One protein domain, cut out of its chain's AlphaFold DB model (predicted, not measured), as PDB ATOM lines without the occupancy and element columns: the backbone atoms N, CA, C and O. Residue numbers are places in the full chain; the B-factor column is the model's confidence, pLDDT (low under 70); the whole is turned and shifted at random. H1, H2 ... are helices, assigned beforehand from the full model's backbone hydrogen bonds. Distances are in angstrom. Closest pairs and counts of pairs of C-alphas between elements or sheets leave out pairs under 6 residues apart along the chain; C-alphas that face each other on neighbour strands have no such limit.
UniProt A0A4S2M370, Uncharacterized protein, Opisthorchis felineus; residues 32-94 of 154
ATOM      1  N   ARG A  32      10.362 -11.351  36.421       91.56
ATOM      2  CA  ARG A  32       9.077 -11.772  35.853       91.56
ATOM      3  C   ARG A  32       8.055 -12.153  36.925       91.56
ATOM      4  O   ARG A  32       6.907 -11.731  36.847       91.56
ATOM      5  N   THR A  33       8.447 -12.939  37.929       92.69
ATOM      6  CA  THR A  33       7.534 -13.335  39.015       92.69
ATOM      7  C   THR A  33       7.131 -12.127  39.861       92.69
ATOM      8  O   THR A  33       5.967 -12.017  40.245       92.69
ATOM      9  N   LYS A  34       8.043 -11.169  40.079       93.44
ATOM     10  CA  LYS A  34       7.720  -9.891  40.738       93.44
ATOM     11  C   LYS A  34       6.720  -9.062  39.925       93.44
ATOM     12  O   LYS A  34       5.725  -8.614  40.482       93.44
ATOM     13  N   GLU A  35       6.940  -8.907  38.620       93.44
ATOM     14  CA  GLU A  35       6.026  -8.191  37.717       93.44
ATOM     15  C   GLU A  35       4.620  -8.811  37.714       93.44
ATOM     16  O   GLU A  35       3.627  -8.097  37.814       93.44
ATOM     17  N   VAL A  36       4.528 -10.144  37.658       93.81
ATOM     18  CA  VAL A  36       3.244 -10.863  37.678       93.81
ATOM     19  C   VAL A  36       2.538 -10.736  39.033       93.81
ATOM     20  O   VAL A  36       1.315 -10.636  39.066       93.81
ATOM     21  N   ASN A  37       3.281 -10.709  40.143       92.75
ATOM     22  CA  ASN A  37       2.717 -10.516  41.482       92.75
ATOM     23  C   ASN A  37       2.201  -9.098  41.729       92.75
ATOM     24  O   ASN A  37       1.213  -8.933  42.436       92.75
ATOM     25  N   ASN A  38       2.848  -8.097  41.136       92.06
ATOM     26  CA  ASN A  38       2.459  -6.693  41.257       92.06
ATOM     27  C   ASN A  38       1.372  -6.282  40.246       92.06
ATOM     28  O   ASN A  38       0.995  -5.114  40.185       92.06
ATOM     29  N   LEU A  39       0.885  -7.217  39.425       89.75
ATOM     30  CA  LEU A  39      -0.111  -6.932  38.404       89.75
ATOM     31  C   LEU A  39      -1.458  -6.554  39.038       89.75
ATOM     32  O   LEU A  39      -2.068  -7.339  39.764       89.75
ATOM     33  N   ILE A  40      -1.956  -5.368  38.693       87.62
ATOM     34  CA  ILE A  40      -3.253  -4.880  39.162       87.62
ATOM     35  C   ILE A  40      -4.364  -5.458  38.276       87.62
ATOM     36  O   ILE A  40      -4.415  -5.235  37.063       87.62
ATOM     37  N   MET A  41      -5.265  -6.220  38.896       87.38
ATOM     38  CA  MET A  41      -6.394  -6.875  38.233       87.38
ATOM     39  C   MET A  41      -7.657  -6.014  38.377       87.38
ATOM     40  O   MET A  41      -8.410  -6.158  39.339       87.38
ATOM     41  N   GLU A  42      -7.875  -5.105  37.431       85.69
ATOM     42  CA  GLU A  42      -8.996  -4.145  37.435       85.69
ATOM     43  C   GLU A  42     -10.153  -4.602  36.541       85.69
ATOM     44  O   GLU A  42      -9.957  -5.456  35.683       85.69
ATOM     45  N   SER A  43     -11.337  -4.000  36.697       87.69
ATOM     46  CA  SER A  43     -12.472  -4.144  35.773       87.69
ATOM     47  C   SER A  43     -12.902  -5.588  35.454       87.69
ATOM     48  O   SER A  43     -13.312  -5.949  34.346       87.69
ATOM     49  N   LEU A  44     -12.827  -6.439  36.477       89.50
ATOM     50  CA  LEU A  44     -13.246  -7.837  36.461       89.50
ATOM     51  C   LEU A  44     -14.307  -8.067  37.533       89.50
ATOM     52  O   LEU A  44     -14.206  -7.510  38.624       89.50
ATOM     53  N   CYS A  45     -15.257  -8.963  37.260       89.75
ATOM     54  CA  CYS A  45     -16.156  -9.462  38.294       89.75
ATOM     55  C   CYS A  45     -15.393 -10.301  39.335       89.75
ATOM     56  O   CYS A  45     -14.335 -10.874  39.035       89.75
ATOM     57  N   ALA A  46     -15.951 -10.431  40.543       88.69
ATOM     58  CA  ALA A  46     -15.326 -11.147  41.661       88.69
ATOM     59  C   ALA A  46     -14.881 -12.573  41.286       88.69
ATOM     60  O   ALA A  46     -13.760 -12.994  41.586       88.69
ATOM     61  N   ARG A  47     -15.718 -13.294  40.527       91.12
ATOM     62  CA  ARG A  47     -15.399 -14.635  40.019       91.12
ATOM     63  C   ARG A  47     -14.167 -14.629  39.116       91.12
ATOM     64  O   ARG A  47     -13.269 -15.457  39.275       91.12
ATOM     65  N   CYS A  48     -14.121 -13.724  38.141       92.94
ATOM     66  CA  CYS A  48     -13.009 -13.654  37.194       92.94
ATOM     67  C   CYS A  48     -11.717 -13.186  37.861       92.94
ATOM     68  O   CYS A  48     -10.655 -13.721  37.535       92.94
ATOM     69  N   LYS A  49     -11.812 -12.254  38.815       92.56
ATOM     70  CA  LYS A  49     -10.687 -11.815  39.639       92.56
ATOM     71  C   LYS A  49     -10.059 -12.995  40.381       92.56
ATOM     72  O   LYS A  49      -8.877 -13.256  40.175       92.56
ATOM     73  N   GLY A  50     -10.855 -13.795  41.096       93.06
ATOM     74  CA  GLY A  50     -10.353 -14.978  41.806       93.06
ATOM     75  C   GLY A  50      -9.673 -16.007  40.891       93.06
ATOM     76  O   GLY A  50      -8.646 -16.583  41.249       93.06
ATOM     77  N   ILE A  51     -10.174 -16.199  39.662       94.69
ATOM     78  CA  ILE A  51      -9.530 -17.086  38.673       94.69
ATOM     79  C   ILE A  51      -8.135 -16.575  38.288       94.69
ATOM     80  O   ILE A  51      -7.203 -17.373  38.140       94.69
ATOM     81  N   LEU A  52      -7.980 -15.268  38.076       95.12
ATOM     82  CA  LEU A  52      -6.699 -14.691  37.668       95.12
ATOM     83  C   LEU A  52      -5.723 -14.578  38.842       95.12
ATOM     84  O   LEU A  52      -4.560 -14.934  38.673       95.12
ATOM     85  N   GLU A  53      -6.194 -14.212  40.032       94.62
ATOM     86  CA  GLU A  53      -5.401 -14.257  41.267       94.62
ATOM     87  C   GLU A  53      -4.887 -15.668  41.544       94.62
ATOM     88  O   GLU A  53      -3.714 -15.853  41.857       94.62
ATOM     89  N   TRP A  54      -5.721 -16.691  41.344       95.31
ATOM     90  CA  TRP A  54      -5.286 -18.080  41.443       95.31
ATOM     91  C   TRP A  54      -4.193 -18.412  40.418       95.31
ATOM     92  O   TRP A  54      -3.196 -19.051  40.756       95.31
ATOM     93  N   LYS A  55      -4.327 -17.946  39.168       96.25
ATOM     94  CA  LYS A  55      -3.283 -18.136  38.146       96.25
ATOM     95  C   LYS A  55      -1.969 -17.465  38.542       96.25
ATOM     96  O   LYS A  55      -0.925 -18.085  38.363       96.25
ATOM     97  N   VAL A  56      -2.008 -16.249  39.083       95.12
ATOM     98  CA  VAL A  56      -0.825 -15.544  39.606       95.12
ATOM     99  C   VAL A  56      -0.224 -16.333  40.773       95.12
ATOM    100  O   VAL A  56       0.941 -16.738  40.718       95.12
ATOM    101  N   LYS A  57      -1.047 -16.670  41.773       94.69
ATOM    102  CA  LYS A  57      -0.653 -17.402  42.984       94.69
ATOM    103  C   LYS A  57       0.034 -18.725  42.681       94.69
ATOM    104  O   LYS A  57       0.984 -19.059  43.372       94.69
ATOM    105  N   TYR A  58      -0.409 -19.464  41.664       95.06
ATOM    106  CA  TYR A  58       0.138 -20.778  41.307       95.06
ATOM    107  C   TYR A  58       1.037 -20.771  40.059       95.06
ATOM    108  O   TYR A  58       1.256 -21.827  39.469       95.06
ATOM    109  N   LYS A  59       1.551 -19.605  39.635       93.81
ATOM    110  CA  LYS A  59       2.421 -19.448  38.447       93.81
ATOM    111  C   LYS A  59       1.836 -19.992  37.134       93.81
ATOM    112  O   LYS A  59       2.558 -20.365  36.217       93.81
ATOM    113  N   LYS A  60       0.510 -20.011  37.016       94.75
ATOM    114  CA  LYS A  60      -0.222 -20.401  35.798       94.75
ATOM    115  C   LYS A  60      -0.632 -19.199  34.945       94.75
ATOM    116  O   LYS A  60      -1.418 -19.353  34.007       94.75
ATOM    117  N   TYR A  61      -0.160 -18.004  35.295       95.50
ATOM    118  CA  TYR A  61      -0.407 -16.779  34.550       95.50
ATOM    119  C   TYR A  61       0.566 -16.659  33.370       95.50
ATOM    120  O   TYR A  61       1.783 -16.658  33.549       95.50
ATOM    121  N   ARG A  62       0.024 -16.537  32.157       94.38
ATOM    122  CA  ARG A  62       0.783 -16.334  30.922       94.38
ATOM    123  C   ARG A  62       0.451 -14.954  30.341       94.38
ATOM    124  O   ARG A  62      -0.694 -14.758  29.937       94.38
ATOM    125  N   PRO A  63       1.414 -14.017  30.283       93.50
ATOM    126  CA  PRO A  63       1.216 -12.740  29.610       93.50
ATOM    127  C   PRO A  63       1.048 -12.946  28.099       93.50
ATOM    128  O   PRO A  63       1.513 -13.945  27.542       93.50
ATOM    129  N   LEU A  64       0.387 -11.995  27.443       93.56
ATOM    130  CA  LEU A  64       0.267 -11.971  25.988       93.56
ATOM    131  C   LEU A  64       1.584 -11.507  25.361       93.56
ATOM    132  O   LEU A  64       2.226 -10.598  25.878       93.56
ATOM    133  N   SER A  65       1.965 -12.118  24.238       94.19
ATOM    134  CA  SER A  65       3.045 -11.617  23.377       94.19
ATOM    135  C   SER A  65       2.543 -10.587  22.365       94.19
ATOM    136  O   SER A  65       3.282  -9.685  21.993       94.19
ATOM    137  N   GLN A  66       1.290 -10.718  21.922       94.75
ATOM    138  CA  GLN A  66       0.647  -9.838  20.951       94.75
ATOM    139  C   GLN A  66      -0.779  -9.491  21.403       94.75
ATOM    140  O   GLN A  66      -1.405 -10.302  22.095       94.75
ATOM    141  N   PRO A  67      -1.313  -8.320  21.014       96.12
ATOM    142  CA  PRO A  67      -2.693  -7.951  21.309       96.12
ATOM    143  C   PRO A  67      -3.703  -8.916  20.678       96.12
ATOM    144  O   PRO A  67      -3.531  -9.358  19.542       96.12
ATOM    145  N   THR A  68      -4.787  -9.205  21.395       96.25
ATOM    146  CA  THR A  68      -5.886 -10.048  20.902       96.25
ATOM    147  C   THR A  68      -7.081  -9.213  20.437       96.25
ATOM    148  O   THR A  68      -7.181  -8.012  20.704       96.25
ATOM    149  N   ILE A  69      -7.989  -9.852  19.694       96.94
ATOM    150  CA  ILE A  69      -9.226  -9.235  19.202       96.94
ATOM    151  C   ILE A  69     -10.206  -9.036  20.365       96.94
ATOM    152  O   ILE A  69     -10.393  -9.933  21.186       96.94
ATOM    153  N   CYS A  70     -10.827  -7.860  20.430       97.06
ATOM    154  CA  CYS A  70     -11.900  -7.551  21.365       97.06
ATOM    155  C   CYS A  70     -13.230  -8.144  20.885       97.06
ATOM    156  O   CYS A  70     -13.636  -7.899  19.752       97.06
ATOM    157  N   LEU A  71     -13.961  -8.833  21.765       94.88
ATOM    158  CA  LEU A  71     -15.280  -9.399  21.449       94.88
ATOM    159  C   LEU A  71     -16.387  -8.350  21.246       94.88
ATOM    160  O   LEU A  71     -17.444  -8.692  20.730       94.88
ATOM    161  N   LYS A  72     -16.183  -7.098  21.678       93.94
ATOM    162  CA  LYS A  72     -17.197  -6.031  21.582       93.94
ATOM    163  C   LYS A  72     -16.991  -5.124  20.368       93.94
ATOM    164  O   LYS A  72     -17.941  -4.893  19.639       93.94
ATOM    165  N   CYS A  73     -15.768  -4.638  20.131       95.00
ATOM    166  CA  CYS A  73     -15.473  -3.775  18.976       95.00
ATOM    167  C   CYS A  73     -14.838  -4.501  17.779       95.00
ATOM    168  O   CYS A  73     -14.631  -3.879  16.745       95.00
ATOM    169  N   GLY A  74     -14.453  -5.777  17.909       95.44
ATOM    170  CA  GLY A  74     -13.825  -6.546  16.826       95.44
ATOM    171  C   GLY A  74     -12.388  -6.134  16.470       95.44
ATOM    172  O   GLY A  74     -11.763  -6.751  15.612       95.44
ATOM    173  N   GLN A  75     -11.819  -5.123  17.131       96.12
ATOM    174  CA  GLN A  75     -10.463  -4.639  16.858       96.12
ATOM    175  C   GLN A  75      -9.403  -5.396  17.681       96.12
ATOM    176  O   GLN A  75      -9.669  -5.834  18.803       96.12
ATOM    177  N   LYS A  76      -8.167  -5.501  17.167       95.94
ATOM    178  CA  LYS A  76      -6.997  -6.098  17.857       95.94
ATOM    179  C   LYS A  76      -6.413  -5.170  18.936       95.94
ATOM    180  O   LYS A  76      -5.272  -4.729  18.845       95.94
ATOM    181  N   THR A  77      -7.207  -4.837  19.949       95.94
ATOM    182  CA  THR A  77      -6.879  -3.806  20.955       95.94
ATOM    183  C   THR A  77      -6.727  -4.347  22.378       95.94
ATOM    184  O   THR A  77      -6.393  -3.596  23.297       95.94
ATOM    185  N   VAL A  78      -6.933  -5.647  22.601       95.69
ATOM    186  CA  VAL A  78      -6.827  -6.249  23.935       95.69
ATOM    187  C   VAL A  78      -5.359  -6.511  24.271       95.69
ATOM    188  O   VAL A  78      -4.744  -7.437  23.752       95.69
ATOM    189  N   LYS A  79      -4.793  -5.689  25.160       93.75
ATOM    190  CA  LYS A  79      -3.388  -5.788  25.604       93.75
ATOM    191  C   LYS A  79      -3.204  -6.591  26.901       93.75
ATOM    192  O   LYS A  79      -2.102  -7.041  27.199       93.75
ATOM    193  N   ARG A  80      -4.265  -6.764  27.697       92.56
ATOM    194  CA  ARG A  80      -4.219  -7.458  28.996       92.56
ATOM    195  C   ARG A  80      -4.447  -8.959  28.810       92.56
ATOM    196  O   ARG A  80      -5.372  -9.365  28.111       92.56
ATOM    197  N   ALA A  81      -3.633  -9.798  29.451       94.69
ATOM    198  CA  ALA A  81      -3.771 -11.243  29.295       94.69
ATOM    199  C   ALA A  81      -5.031 -11.781  29.973       94.69
ATOM    200  O   ALA A  81      -5.385 -11.356  31.070       94.69
ATOM    201  N   TYR A  82      -5.679 -12.750  29.319       95.19
ATOM    202  CA  TYR A  82      -6.966 -13.339  29.716       95.19
ATOM    203  C   TYR A  82      -8.178 -12.401  29.651       95.19
ATOM    204  O   TYR A  82      -9.262 -12.804  30.077       95.19
ATOM    205  N   TYR A  83      -8.022 -11.192  29.114       95.25
ATOM    206  CA  TYR A  83      -9.147 -10.322  28.794       95.25
ATOM    207  C   TYR A  83      -9.681 -10.694  27.412       95.25
ATOM    208  O   TYR A  83      -8.938 -11.139  26.537       95.25
ATOM    209  N   THR A  84     -10.981 -10.527  27.230       95.50
ATOM    210  CA  THR A  84     -11.685 -10.713  25.954       95.50
ATOM    211  C   THR A  84     -12.282  -9.403  25.448       95.50
ATOM    212  O   THR A  84     -12.590  -9.276  24.266       95.50
ATOM    213  N   VAL A  85     -12.406  -8.408  26.330       94.62
ATOM    214  CA  VAL A  85     -12.901  -7.069  26.026       94.62
ATOM    215  C   VAL A  85     -11.770  -6.065  26.248       94.62
ATOM    216  O   VAL A  85     -10.996  -6.180  27.200       94.62
ATOM    217  N   CYS A  86     -11.628  -5.099  25.343       94.06
ATOM    218  CA  CYS A  86     -10.620  -4.053  25.463       94.06
ATOM    219  C   CYS A  86     -11.048  -2.983  26.476       94.06
ATOM    220  O   CYS A  86     -12.231  -2.821  26.764       94.06
ATOM    221  N   ALA A  87     -10.073  -2.228  26.983       90.94
ATOM    222  CA  ALA A  87     -10.290  -1.134  27.927       90.94
ATOM    223  C   ALA A  87     -11.432  -0.165  27.539       90.94
ATOM    224  O   ALA A  87     -12.339  -0.021  28.349       90.94
ATOM    225  N   PRO A  88     -11.476   0.419  26.322       91.94
ATOM    226  CA  PRO A  88     -12.534   1.375  25.985       91.94
ATOM    227  C   PRO A  88     -13.924   0.729  25.966       91.94
ATOM    228  O   PRO A  88     -14.896   1.335  26.397       91.94
ATOM    229  N   CYS A  89     -14.040  -0.528  25.527       91.62
ATOM    230  CA  CYS A  89     -15.322  -1.231  25.565       91.62
ATOM    231  C   CYS A  89     -15.768  -1.568  26.991       91.62
ATOM    232  O   CYS A  89     -16.966  -1.617  27.243       91.62
ATOM    233  N   ILE A  90     -14.833  -1.816  27.911       91.19
ATOM    234  CA  ILE A  90     -15.153  -2.012  29.329       91.19
ATOM    235  C   ILE A  90     -15.659  -0.705  29.937       91.19
ATOM    236  O   ILE A  90     -16.675  -0.716  30.625       91.19
ATOM    237  N   ASP A  91     -14.977   0.402  29.646       87.62
ATOM    238  CA  ASP A  91     -15.315   1.716  30.189       87.62
ATOM    239  C   ASP A  91     -16.670   2.210  29.646       87.62
ATOM    240  O   ASP A  91     -17.465   2.734  30.414       87.62
ATOM    241  N   ASN A  92     -16.988   1.954  28.370       89.88
ATOM    242  CA  ASN A  92     -18.249   2.385  27.750       89.88
ATOM    243  C   ASN A  92     -19.453   1.485  28.067       89.88
ATOM    244  O   ASN A  92     -20.577   1.966  28.142       89.88
ATOM    245  N   LEU A  93     -19.248   0.165  28.168       88.88
ATOM    246  CA  LEU A  93     -20.340  -0.806  28.336       88.88
ATOM    247  C   LEU A  93     -20.477  -1.309  29.778       88.88
ATOM    248  O   LEU A  93     -21.389  -2.082  30.058       88.88
ATOM    249  N   HIS A  94     -19.551  -0.935  30.664       86.81
ATOM    250  CA  HIS A  94     -19.489  -1.370  32.064       86.81
ATOM    251  C   HIS A  94     -19.606  -2.893  32.232       86.81
ATOM    252  O   HIS A  94     -20.348  -3.412  33.064       86.81
TER     253      HIS A  94
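What this domain is: This is residues 32 to 94 of the 154 residues of an uncharacterized protein of Opisthorchis felineus (UniProt A0A4S2M370). There is little regular structure: helices H1 and H2 lie towards one end and short H3 towards the other, joined by a long looping stretch, residues 58 to 86, with no named element. The 63 printed residues hold H1, H2 and H3 in that order and no named strand; the class is all helix, with 25 residues in helices. The whole is compact, radius of gyration of the C-alphas 12.1 A, spanning 32 by 26 by 15 A.

How they stand to each other: H1, residues 32 to 37, and H2, residues 46 to 57, form a helical hairpin. They only just touch, with 3 pairs of C-alphas within 8 A, H2 with residues 56 to 57 alone; the closest C-alphas, of Asn 37 and Val 56, are 6.4 A apart. They run opposite ways at a shallow tilt of 33 degrees, only just short of steep. H3, residues 87 to 93, is apart from both. In H1, H2 and H3 every O i to N i+4 pair is within hydrogen-bond range.

Where its parts are: H1 begins at C-alpha 32 (9.077, -11.772, 35.853) and measures 8.6 A, H2 16.0 A. H3, 10.1 A, ends at C-alpha 93 (-20.340, -0.806, 28.336).

The domain as a whole: The farthest C-alphas, Tyr 58 and Asn 92, are 32.5 A apart. The printed part has no cut; the link H2 to H3 is long. No printed residue is under 70 in pLDDT.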